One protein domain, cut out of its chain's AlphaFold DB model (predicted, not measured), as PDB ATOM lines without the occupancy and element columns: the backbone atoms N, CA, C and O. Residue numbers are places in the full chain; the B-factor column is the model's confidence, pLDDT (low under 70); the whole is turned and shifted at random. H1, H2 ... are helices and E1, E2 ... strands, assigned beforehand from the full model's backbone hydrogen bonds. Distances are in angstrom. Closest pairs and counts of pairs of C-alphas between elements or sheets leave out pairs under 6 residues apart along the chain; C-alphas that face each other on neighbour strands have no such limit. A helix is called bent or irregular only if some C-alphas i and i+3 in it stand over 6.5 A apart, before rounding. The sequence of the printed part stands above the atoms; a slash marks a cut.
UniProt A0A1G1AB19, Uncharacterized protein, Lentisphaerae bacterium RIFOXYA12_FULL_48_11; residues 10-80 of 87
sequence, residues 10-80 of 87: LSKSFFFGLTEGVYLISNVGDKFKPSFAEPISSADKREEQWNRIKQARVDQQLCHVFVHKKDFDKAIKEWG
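Overview. This is residues 10 to 80 of the 87 residues of an uncharacterized protein of Lentisphaerae bacterium RIFOXYA12_FULL_48_11 (UniProt A0A1G1AB19). A small sheet of three short strands makes the middle of this domain, with helix H3 packed over one face of it towards one end of the longest axis, and helix H2 with the short H1 beside it towards the other end. H2 only grazes the sheet, with its residues 49 to 53, and the pair H1 and H2 is loosely joined, while H3 runs along the strands. The printed part has 71 residues, with three named helices and three named strands in the order H1 E1 E2 H2 E3 H3; the sheet runs E2 E1 E3 and is antiparallel throughout, and the class is mixed, helices and strands. The whole is compact, with a radius of gyration of the C-alphas of 11.6 A, and spans 35 by 23 by 15 A, only just elongated.

Arrangement. Start at H1, residues 12 to 17, which is not on the sheet. Next along the printed part comes E1, residues 23 to 26, the inner strand of the sheet. E2, residues 36 to 39, is an edge strand and forms a hairpin with E1, antiparallel at 166 degrees. Look there for N 26 and O 36 at 2.9 A and N 24 and O 38 at 3.0 A, both within hydrogen-bond range. Then comes H2, residues 43 to 55, which with its residues 46 to 50 alone only just touches H1, with 3 pairs of C-alphas within 8 A. Their closest C-alphas are those of Phe 16 and Arg 46, 7.3 A apart, and they run opposite ways at a shallow tilt of 34 degrees, only just short of steep. H2 is on the sheet but only grazes it with its residues 49 to 53; its closest C-alpha pair with E2 is Ile 53 and Phe 36, 7.0 A apart. E3, residues 63 to 66, is the other edge strand, antiparallel to E1 at 163 degrees; here N 23 and O 66 are 2.7 A apart and N 64 and O 25 are 2.8 A apart, within hydrogen-bond range. E2, H2 and E3 form a split strand-helix-strand unit, two strands running the same way with E1 between them in the sheet, and its crossover is right-handed. H3, residues 69 to 79, is on the sheet at a height over the sheet of 10.4 A and lies over E1 and E3. On the local plane its line and that of E3 stand at 26 degrees, and it runs along the strands. The closest C-alphas of E3 and H3 are those of Phe 66 and Phe 72, 6.1 A apart. H3 and this sheet make two layers, a helix on one face of a sheet. H3 is apart from H1 and from H2. In H1 and H3 every O i to N i+4 pair is within hydrogen-bond range; in H2 it is 7 of 9.

Along the chain. Find C-alpha 12 at (96.950, 105.762, 121.205), where H1 begins; it runs to residue 17, over 8.6 A. E1 from 23 to 26 covers 10.2 A, E2 from 36 to 39 covers 9.9 A, and E3 from 63 to 66 covers 10.1 A. Find C-alpha 43 at (98.614, 117.226, 115.657); from there H2 runs 19.2 A to residue 55. H2 is irregular: C-alphas 44 and 47 are 7.3 A apart. H3, from residue 69, spans 14.9 A and ends at C-alpha 79, (79.380, 96.033, 103.603).

Size, cuts and confidence. Look at Asp 44 and Gly 80 for the two C-alphas farthest apart, 35.4 A. The printed part has no cut. The links H1 to E1, E2 to H2 and E3 to H3 are tight, those from E1 to E2 and from H2 to E3 are short, and no link is long. The mean pLDDT of the printed part is 80.8, and the model's confidence is low, under 70, at residues 28 to 33 and 78 to 80.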
ATOM      1  N   LEU A  10      92.477 100.126 117.806       85.69
ATOM      2  CA  LEU A  10      92.594 101.567 117.960       85.69
ATOM      3  C   LEU A  10      93.325 101.897 119.264       85.69
ATOM      4  O   LEU A  10      92.737 102.014 120.338       85.69
ATOM      5  N   SER A  11      94.642 102.011 119.161       86.25
ATOM      6  CA  SER A  11      95.552 102.305 120.266       86.25
ATOM      7  C   SER A  11      96.059 103.732 120.130       86.25
ATOM      8  O   SER A  11      96.184 104.224 119.008       86.25
ATOM      9  N   LYS A  12      96.431 104.382 121.241       86.44
ATOM     10  CA  LYS A  12      96.950 105.762 121.205       86.44
ATOM     11  C   LYS A  12      98.127 105.880 120.233       86.44
ATOM     12  O   LYS A  12      98.121 106.747 119.373       86.44
ATOM     13  N   SER A  13      99.088 104.960 120.308       85.50
ATOM     14  CA  SER A  13     100.257 104.958 119.420       85.50
ATOM     15  C   SER A  13      99.889 104.777 117.947       85.50
ATOM     16  O   SER A  13     100.465 105.441 117.095       85.50
ATOM     17  N   PHE A  14      98.899 103.927 117.648       86.12
ATOM     18  CA  PHE A  14      98.402 103.745 116.282       86.12
ATOM     19  C   PHE A  14      97.739 105.026 115.772       86.12
ATOM     20  O   PHE A  14      98.117 105.531 114.724       86.12
ATOM     21  N   PHE A  15      96.825 105.597 116.559       86.25
ATOM     22  CA  PHE A  15      96.116 106.834 116.237       86.25
ATOM     23  C   PHE A  15      97.067 108.016 115.993       86.25
ATOM     24  O   PHE A  15      96.913 108.747 115.018       86.25
ATOM     25  N   PHE A  16      98.079 108.185 116.845       86.50
ATOM     26  CA  PHE A  16      99.074 109.249 116.694       86.50
ATOM     27  C   PHE A  16     100.021 109.028 115.507       86.50
ATOM     28  O   PHE A  16     100.581 110.003 115.010       86.50
ATOM     29  N   GLY A  17     100.176 107.790 115.032       85.19
ATOM     30  CA  GLY A  17     100.936 107.465 113.825       85.19
ATOM     31  C   GLY A  17     100.182 107.722 112.517       85.19
ATOM     32  O   GLY A  17     100.791 107.664 111.452       85.19
ATOM     33  N   LEU A  18      98.876 108.009 112.567       85.88
ATOM     34  CA  LEU A  18      98.084 108.266 111.366       85.88
ATOM     35  C   LEU A  18      98.417 109.629 110.753       85.88
ATOM     36  O   LEU A  18      98.748 110.589 111.449       85.88
ATOM     37  N   THR A  19      98.307 109.725 109.432       85.62
ATOM     38  CA  THR A  19      98.443 110.990 108.701       85.62
ATOM     39  C   THR A  19      97.220 111.874 108.944       85.62
ATOM     40  O   THR A  19      96.109 111.380 109.105       85.62
ATOM     41  N   GLU A  20      97.406 113.190 108.996       87.94
ATOM     42  CA  GLU A  20      96.282 114.129 109.039       87.94
ATOM     43  C   GLU A  20      95.377 113.958 107.804       87.94
ATOM     44  O   GLU A  20      95.858 113.707 106.699       87.94
ATOM     45  N   GLY A  21      94.062 114.069 107.997       83.50
ATOM     46  CA  GLY A  21      93.086 114.034 106.906       83.50
ATOM     47  C   GLY A  21      92.608 112.639 106.492       83.50
ATOM     48  O   GLY A  21      91.598 112.544 105.795       83.50
ATOM     49  N   VAL A  22      93.248 111.559 106.957       86.19
ATOM     50  CA  VAL A  22      92.714 110.199 106.754       86.19
ATOM     51  C   VAL A  22      91.455 109.997 107.593       86.19
ATOM     52  O   VAL A  22      91.335 110.522 108.697       86.19
ATOM     53  N   TYR A  23      90.502 109.229 107.086       84.75
ATOM     54  CA  TYR A  23      89.262 108.892 107.774       84.75
ATOM     55  C   TYR A  23      89.461 107.683 108.680       84.75
ATOM     56  O   TYR A  23      89.714 106.582 108.199       84.75
ATOM     57  N   LEU A  24      89.306 107.873 109.988       85.81
ATOM     58  CA  LEU A  24      89.328 106.777 110.947       85.81
ATOM     59  C   LEU A  24      87.901 106.382 111.310       85.81
ATOM     60  O   LEU A  24      87.104 107.223 111.733       85.81
ATOM     61  N   ILE A  25      87.617 105.085 111.222       84.00
ATOM     62  CA  ILE A  25      86.397 104.501 111.763       84.00
ATOM     63  C   ILE A  25      86.704 103.430 112.804       84.00
ATOM     64  O   ILE A  25      87.595 102.609 112.610       84.00
ATOM     65  N   SER A  26      85.962 103.421 113.907       80.69
ATOM     66  CA  SER A  26      86.101 102.418 114.969       80.69
ATOM     67  C   SER A  26      84.760 101.782 115.311       80.69
ATOM     68  O   SER A  26      83.714 102.426 115.168       80.69
ATOM     69  N   ASN A  27      84.814 100.540 115.801       72.06
ATOM     70  CA  ASN A  27      83.663  99.720 116.191       72.06
ATOM     71  C   ASN A  27      82.762  99.276 115.022       72.06
ATOM     72  O   ASN A  27      81.569  99.570 114.982       72.06
ATOM     73  N   VAL A  28      83.326  98.540 114.061       65.19
ATOM     74  CA  VAL A  28      82.563  97.885 112.975       65.19
ATOM     75  C   VAL A  28      82.177  96.457 113.393       65.19
ATOM     76  O   VAL A  28      82.517  95.491 112.723       65.19
ATOM     77  N   GLY A  29      81.580  96.301 114.578       54.16
ATOM     78  CA  GLY A  29      81.317  94.980 115.169       54.16
ATOM     79  C   GLY A  29      79.863  94.522 115.083       54.16
ATOM     80  O   GLY A  29      79.601  93.402 114.671       54.16
ATOM     81  N   ASP A  30      78.919  95.379 115.480       53.31
ATOM     82  CA  ASP A  30      77.584  94.895 115.872       53.31
ATOM     83  C   ASP A  30      76.463  95.298 114.899       53.31
ATOM     84  O   ASP A  30      75.517  94.547 114.698       53.31
ATOM     85  N   LYS A  31      76.533  96.490 114.276       54.31
ATOM     86  CA  LYS A  31      75.400  97.062 113.506       54.31
ATOM     87  C   LYS A  31      75.788  97.896 112.281       54.31
ATOM     88  O   LYS A  31      75.024  98.766 111.876       54.31
ATOM     89  N   PHE A  32      77.001  97.724 111.746       60.16
ATOM     90  CA  PHE A  32      77.566  98.553 110.657       60.16
ATOM     91  C   PHE A  32      77.538 100.077 110.898       60.16
ATOM     92  O   PHE A  32      77.851 100.864 110.005       60.16
ATOM     93  N   LYS A  33      77.216 100.521 112.120       65.25
ATOM     94  CA  LYS A  33      77.248 101.920 112.531       65.25
ATOM     95  C   LYS A  33      78.533 102.151 113.321       65.25
ATOM     96  O   LYS A  33      78.589 101.744 114.482       65.25
ATOM     97  N   PRO A  34      79.554 102.787 112.728       71.69
ATOM     98  CA  PRO A  34      80.772 103.087 113.459       71.69
ATOM     99  C   PRO A  34      80.438 104.017 114.630       71.69
ATOM    100  O   PRO A  34      79.803 105.058 114.451       71.69
ATOM    101  N   SER A  35      80.862 103.645 115.837       75.44
ATOM    102  CA  SER A  35      80.723 104.501 117.026       75.44
ATOM    103  C   SER A  35      81.636 105.727 116.959       75.44
ATOM    104  O   SER A  35      81.416 106.702 117.672       75.44
ATOM    105  N   PHE A  36      82.642 105.687 116.086       82.19
ATOM    106  CA  PHE A  36      83.516 106.808 115.782       82.19
ATOM    107  C   PHE A  36      83.817 106.809 114.286       82.19
ATOM    108  O   PHE A  36      84.267 105.788 113.772       82.19
ATOM    109  N   ALA A  37      83.551 107.919 113.596       84.69
ATOM    110  CA  ALA A  37      83.795 108.074 112.163       84.69
ATOM    111  C   ALA A  37      84.134 109.529 111.833       84.69
ATOM    112  O   ALA A  37      83.269 110.319 111.452       84.69
ATOM    113  N   GLU A  38      85.400 109.888 111.998       86.50
ATOM    114  CA  GLU A  38      85.877 111.256 111.800       86.50
ATOM    115  C   GLU A  38      87.247 111.258 111.105       86.50
ATOM    116  O   GLU A  38      88.029 110.313 111.268       86.50
ATOM    117  N   PRO A  39      87.567 112.312 110.331       88.88
ATOM    118  CA  PRO A  39      88.917 112.506 109.825       88.88
ATOM    119  C   PRO A  39      89.892 112.756 110.980       88.88
ATOM    120  O   PRO A  39      89.542 113.389 111.979       88.88
ATOM    121  N   ILE A  40      91.123 112.275 110.842       88.81
ATOM    122  CA  ILE A  40      92.204 112.538 111.787       88.81
ATOM    123  C   ILE A  40      92.524 114.026 111.768       88.81
ATOM    124  O   ILE A  40      92.920 114.580 110.739       88.81
ATOM    125  N   SER A  41      92.360 114.645 112.932       89.19
ATOM    126  CA  SER A  41      92.687 116.038 113.173       89.19
ATOM    127  C   SER A  41      94.196 116.284 113.115       89.19
ATOM    128  O   SER A  41      95.022 115.372 113.277       89.19
ATOM    129  N   SER A  42      94.539 117.560 112.967       88.31
ATOM    130  CA  SER A  42      95.893 118.080 113.122       88.31
ATOM    131  C   SER A  42      96.516 117.700 114.453       88.31
ATOM    132  O   SER A  42      95.807 117.446 115.431       88.31
ATOM    133  N   ALA A  43      97.848 117.651 114.487       85.25
ATOM    134  CA  ALA A  43      98.614 117.226 115.657       85.25
ATOM    135  C   ALA A  43      98.197 117.978 116.935       85.25
ATOM    136  O   ALA A  43      98.055 117.359 117.988       85.25
ATOM    137  N   ASP A  44      97.881 119.265 116.804       88.12
ATOM    138  CA  ASP A  44      97.456 120.169 117.879       88.12
ATOM    139  C   ASP A  44      96.116 119.750 118.507       88.12
ATOM    140  O   ASP A  44      95.879 119.957 119.693       88.12
ATOM    141  N   LYS A  45      95.241 119.119 117.713       88.19
ATOM    142  CA  LYS A  45      93.887 118.684 118.099       88.19
ATOM    143  C   LYS A  45      93.777 117.168 118.277       88.19
ATOM    144  O   LYS A  45      92.688 116.647 118.549       88.19
ATOM    145  N   ARG A  46      94.879 116.422 118.116       88.75
ATOM    146  CA  ARG A  46      94.880 114.955 118.263       88.75
ATOM    147  C   ARG A  46      94.604 114.513 119.681       88.75
ATOM    148  O   ARG A  46      93.903 113.524 119.863       88.75
ATOM    149  N   GLU A  47      95.118 115.218 120.682       91.00
ATOM    150  CA  GLU A  47      94.836 114.869 122.077       91.00
ATOM    151  C   GLU A  47      93.355 115.043 122.423       91.00
ATOM    152  O   GLU A  47      92.760 114.166 123.054       91.00
ATOM    153  N   GLU A  48      92.729 116.113 121.934       91.62
ATOM    154  CA  GLU A  48      91.291 116.343 122.089       91.62
ATOM    155  C   GLU A  48      90.474 115.254 121.383       91.62
ATOM    156  O   GLU A  48      89.548 114.680 121.960       91.62
ATOM    157  N   GLN A  49      90.845 114.907 120.148       90.75
ATOM    158  CA  GLN A  49      90.199 113.823 119.409       90.75
ATOM    159  C   GLN A  49      90.386 112.462 120.097       90.75
ATOM    160  O   GLN A  49      89.432 111.693 120.198       90.75
ATOM    161  N   TRP A  50      91.566 112.189 120.649       90.06
ATOM    162  CA  TRP A  50      91.831 110.975 121.421       90.06
ATOM    163  C   TRP A  50      90.977 110.896 122.693       90.06
ATOM    164  O   TRP A  50      90.488 109.825 123.057       90.06
ATOM    165  N   ASN A  51      90.736 112.023 123.366       91.00
ATOM    166  CA  ASN A  51      89.814 112.061 124.499       91.00
ATOM    167  C   ASN A  51      88.374 111.719 124.086       91.00
ATOM    168  O   ASN A  51      87.727 110.949 124.799       91.00
ATOM    169  N   ARG A  52      87.904 112.185 122.920       89.56
ATOM    170  CA  ARG A  52      86.584 111.808 122.373       89.56
ATOM    171  C   ARG A  52      86.484 110.308 122.073       89.56
ATOM    172  O   ARG A  52      85.489 109.682 122.429       89.56
ATOM    173  N   ILE A  53      87.535 109.715 121.501       88.19
ATOM    174  CA  ILE A  53      87.633 108.265 121.238       88.19
ATOM    175  C   ILE A  53      87.475 107.458 122.538       88.19
ATOM    176  O   ILE A  53      86.673 106.524 122.591       88.19
ATOM    177  N   LYS A  54      88.179 107.853 123.607       88.00
ATOM    178  CA  LYS A  54      88.042 107.223 124.932       88.00
ATOM    179  C   LYS A  54      86.643 107.405 125.527       88.00
ATOM    180  O   LYS A  54      86.092 106.471 126.100       88.00
ATOM    181  N   GLN A  55      86.047 108.594 125.397       87.50
ATOM    182  CA  GLN A  55      84.683 108.855 125.883       87.50
ATOM    183  C   GLN A  55      83.642 107.984 125.170       87.50
ATOM    184  O   GLN A  55      82.715 107.490 125.809       87.50
ATOM    185  N   ALA A  56      83.832 107.740 123.873       83.75
ATOM    186  CA  ALA A  56      83.012 106.825 123.087       83.75
ATOM    187  C   ALA A  56      83.312 105.336 123.363       83.75
ATOM    188  O   ALA A  56      82.633 104.474 122.808       83.75
ATOM    189  N   ARG A  57      84.299 105.021 124.224       83.19
ATOM    190  CA  ARG A  57      84.743 103.657 124.577       83.19
ATOM    191  C   ARG A  57      85.107 102.798 123.366       83.19
ATOM    192  O   ARG A  57      84.941 101.579 123.383       83.19
ATOM    193  N   VAL A  58      85.576 103.443 122.302       83.44
ATOM    194  CA  VAL A  58      86.026 102.780 121.072       83.44
ATOM    195  C   VAL A  58      87.542 102.591 121.036       83.44
ATOM    196  O   VAL A  58      88.081 102.097 120.043       83.44
ATOM    197  N   ASP A  59      88.243 103.011 122.090       81.38
ATOM    198  CA  ASP A  59      89.642 102.665 122.286       81.38
ATOM    199  C   ASP A  59      89.787 101.150 122.479       81.38
ATOM    200  O   ASP A  59      88.886 100.468 122.962       81.38
ATOM    201  N   GLN A  60      90.904 100.602 122.004       80.44
ATOM    202  CA  GLN A  60      91.181  99.161 121.936       80.44
ATOM    203  C   GLN A  60      90.220  98.317 121.082       80.44
ATOM    204  O   GLN A  60      90.438  97.110 120.946       80.44
ATOM    205  N   GLN A  61      89.212  98.925 120.458       82.31
ATOM    206  CA  GLN A  61      88.349  98.247 119.500       82.31
ATOM    207  C   GLN A  61      88.994  98.172 118.115       82.31
ATOM    208  O   GLN A  61      89.963  98.872 117.818       82.31
ATOM    209  N   LEU A  62      88.461  97.301 117.259       82.19
ATOM    210  CA  LEU A  62      88.906  97.197 115.873       82.19
ATOM    211  C   LEU A  62      88.550  98.479 115.116       82.19
ATOM    212  O   LEU A  62      87.416  98.966 115.195       82.19
ATOM    213  N   CYS A  63      89.520  99.000 114.368       82.62
ATOM    214  CA  CYS A  63      89.336 100.181 113.541       82.62
ATOM    215  C   CYS A  63      89.790  99.955 112.102       82.62
ATOM    216  O   CYS A  63      90.622  99.092 111.812       82.62
ATOM    217  N   HIS A  64      89.222 100.753 111.203       81.81
ATOM    218  CA  HIS A  64      89.618 100.831 109.806       81.81
ATOM    219  C   HIS A  64      89.986 102.270 109.475       81.81
ATOM    220  O   HIS A  64      89.341 103.216 109.930       81.81
ATOM    221  N   VAL A  65      91.031 102.424 108.671       83.00
ATOM    222  CA  VAL A  65      91.498 103.722 108.198       83.00
ATOM    223  C   VAL A  65      91.297 103.776 106.695       83.00
ATOM    224  O   VAL A  65      91.725 102.880 105.973       83.00
ATOM    225  N   PHE A  66      90.653 104.837 106.234       82.69
ATOM    226  CA  PHE A  66      90.427 105.118 104.828       82.69
ATOM    227  C   PHE A  66      91.160 106.390 104.441       82.69
ATOM    228  O   PHE A  66      91.128 107.379 105.166       82.69
ATOM    229  N   VAL A  67      91.796 106.389 103.273       81.25
ATOM    230  CA  VAL A  67      92.474 107.589 102.763       81.25
ATOM    231  C   VAL A  67      91.447 108.672 102.433       81.25
ATOM    232  O   VAL A  67      91.646 109.837 102.770       81.25
ATOM    233  N   HIS A  68      90.311 108.289 101.841       79.69
ATOM    234  CA  HIS A  68      89.238 109.218 101.515       79.69
ATOM    235  C   HIS A  68      87.895 108.785 102.094       79.69
ATOM    236  O   HIS A  68      87.561 107.606 102.181       79.69
ATOM    237  N   LYS A  69      87.044 109.780 102.366       77.44
ATOM    238  CA  LYS A  69      85.634 109.557 102.715       77.44
ATOM    239  C   LYS A  69      84.893 108.724 101.658       77.44
ATOM    240  O   LYS A  69      83.974 107.994 101.999       77.44
ATOM    241  N   LYS A  70      85.286 108.823 100.381       79.94
ATOM    242  CA  LYS A  70      84.701 108.028  99.289       79.94
ATOM    243  C   LYS A  70      84.969 106.533  99.452       79.94
ATOM    244  O   LYS A  70      84.075 105.746  99.170       79.94
ATOM    245  N   ASP A  71      86.157 106.154  99.923       78.88
ATOM    246  CA  ASP A  71      86.478 104.753 100.202       78.88
ATOM    247  C   ASP A  71      85.648 104.226 101.371       78.88
ATOM    248  O   ASP A  71      85.160 103.107 101.308       78.88
ATOM    249  N   PHE A  72      85.408 105.057 102.389       75.56
ATOM    250  CA  PHE A  72      84.467 104.735 103.461       75.56
ATOM    251  C   PHE A  72      83.031 104.571 102.941       75.56
ATOM    252  O   PHE A  72      82.378 103.584 103.255       75.56
ATOM    253  N   ASP A  73      82.535 105.512 102.132       76.31
ATOM    254  CA  ASP A  73      81.180 105.451 101.563       76.31
ATOM    255  C   ASP A  73      81.000 104.200 100.693       76.31
ATOM    256  O   ASP A  73      79.978 103.520 100.766       76.31
ATOM    257  N   LYS A  74      82.039 103.852  99.925       79.69
ATOM    258  CA  LYS A  74      82.097 102.612  99.158       79.69
ATOM    259  C   LYS A  74      82.125 101.390 100.077       79.69
ATOM    260  O   LYS A  74      81.334 100.484  99.858       79.69
ATOM    261  N   ALA A  75      82.955 101.389 101.118       74.12
ATOM    262  CA  ALA A  75      83.041 100.289 102.071       74.12
ATOM    263  C   ALA A  75      81.711 100.062 102.795       74.12
ATOM    264  O   ALA A  75      81.268  98.931 102.860       74.12
ATOM    265  N   ILE A  76      81.019 101.108 103.252       72.56
ATOM    266  CA  ILE A  76      79.686 100.987 103.870       72.56
ATOM    267  C   ILE A  76      78.646 100.467 102.873       72.56
ATOM    268  O   ILE A  76      77.800  99.655 103.239       72.56
ATOM    269  N   LYS A  77      78.707 100.902 101.609       73.25
ATOM    270  CA  LYS A  77      77.835 100.377 100.546       73.25
ATOM    271  C   LYS A  77      78.109  98.906 100.237       73.25
ATOM    272  O   LYS A  77      77.159  98.162 100.032       73.25
ATOM    273  N   GLU A  78      79.378  98.500 100.197       69.31
ATOM    274  CA  GLU A  78      79.799  97.114  99.942       69.31
ATOM    275  C   GLU A  78      79.557  96.200 101.147       69.31
ATOM    276  O   GLU A  78      79.212  95.036 100.975       69.31
ATOM    277  N   TRP A  79      79.707  96.725 102.361       69.19
ATOM    278  CA  TRP A  79      79.380  96.033 103.603       69.19
ATOM    279  C   TRP A  79      77.870  95.807 103.751       69.19
ATOM    280  O   TRP A  79      77.471  94.852 104.410       69.19
ATOM    281  N   GLY A  80      77.056  96.627 103.077       54.81
ATOM    282  CA  GLY A  80      75.599  96.564 103.098       54.81
ATOM    283  C   GLY A  80      75.013  96.954 104.463       54.81
ATOM    284  O   GLY A  80      75.701  96.919 105.486       54.81
TER     285      GLY A  80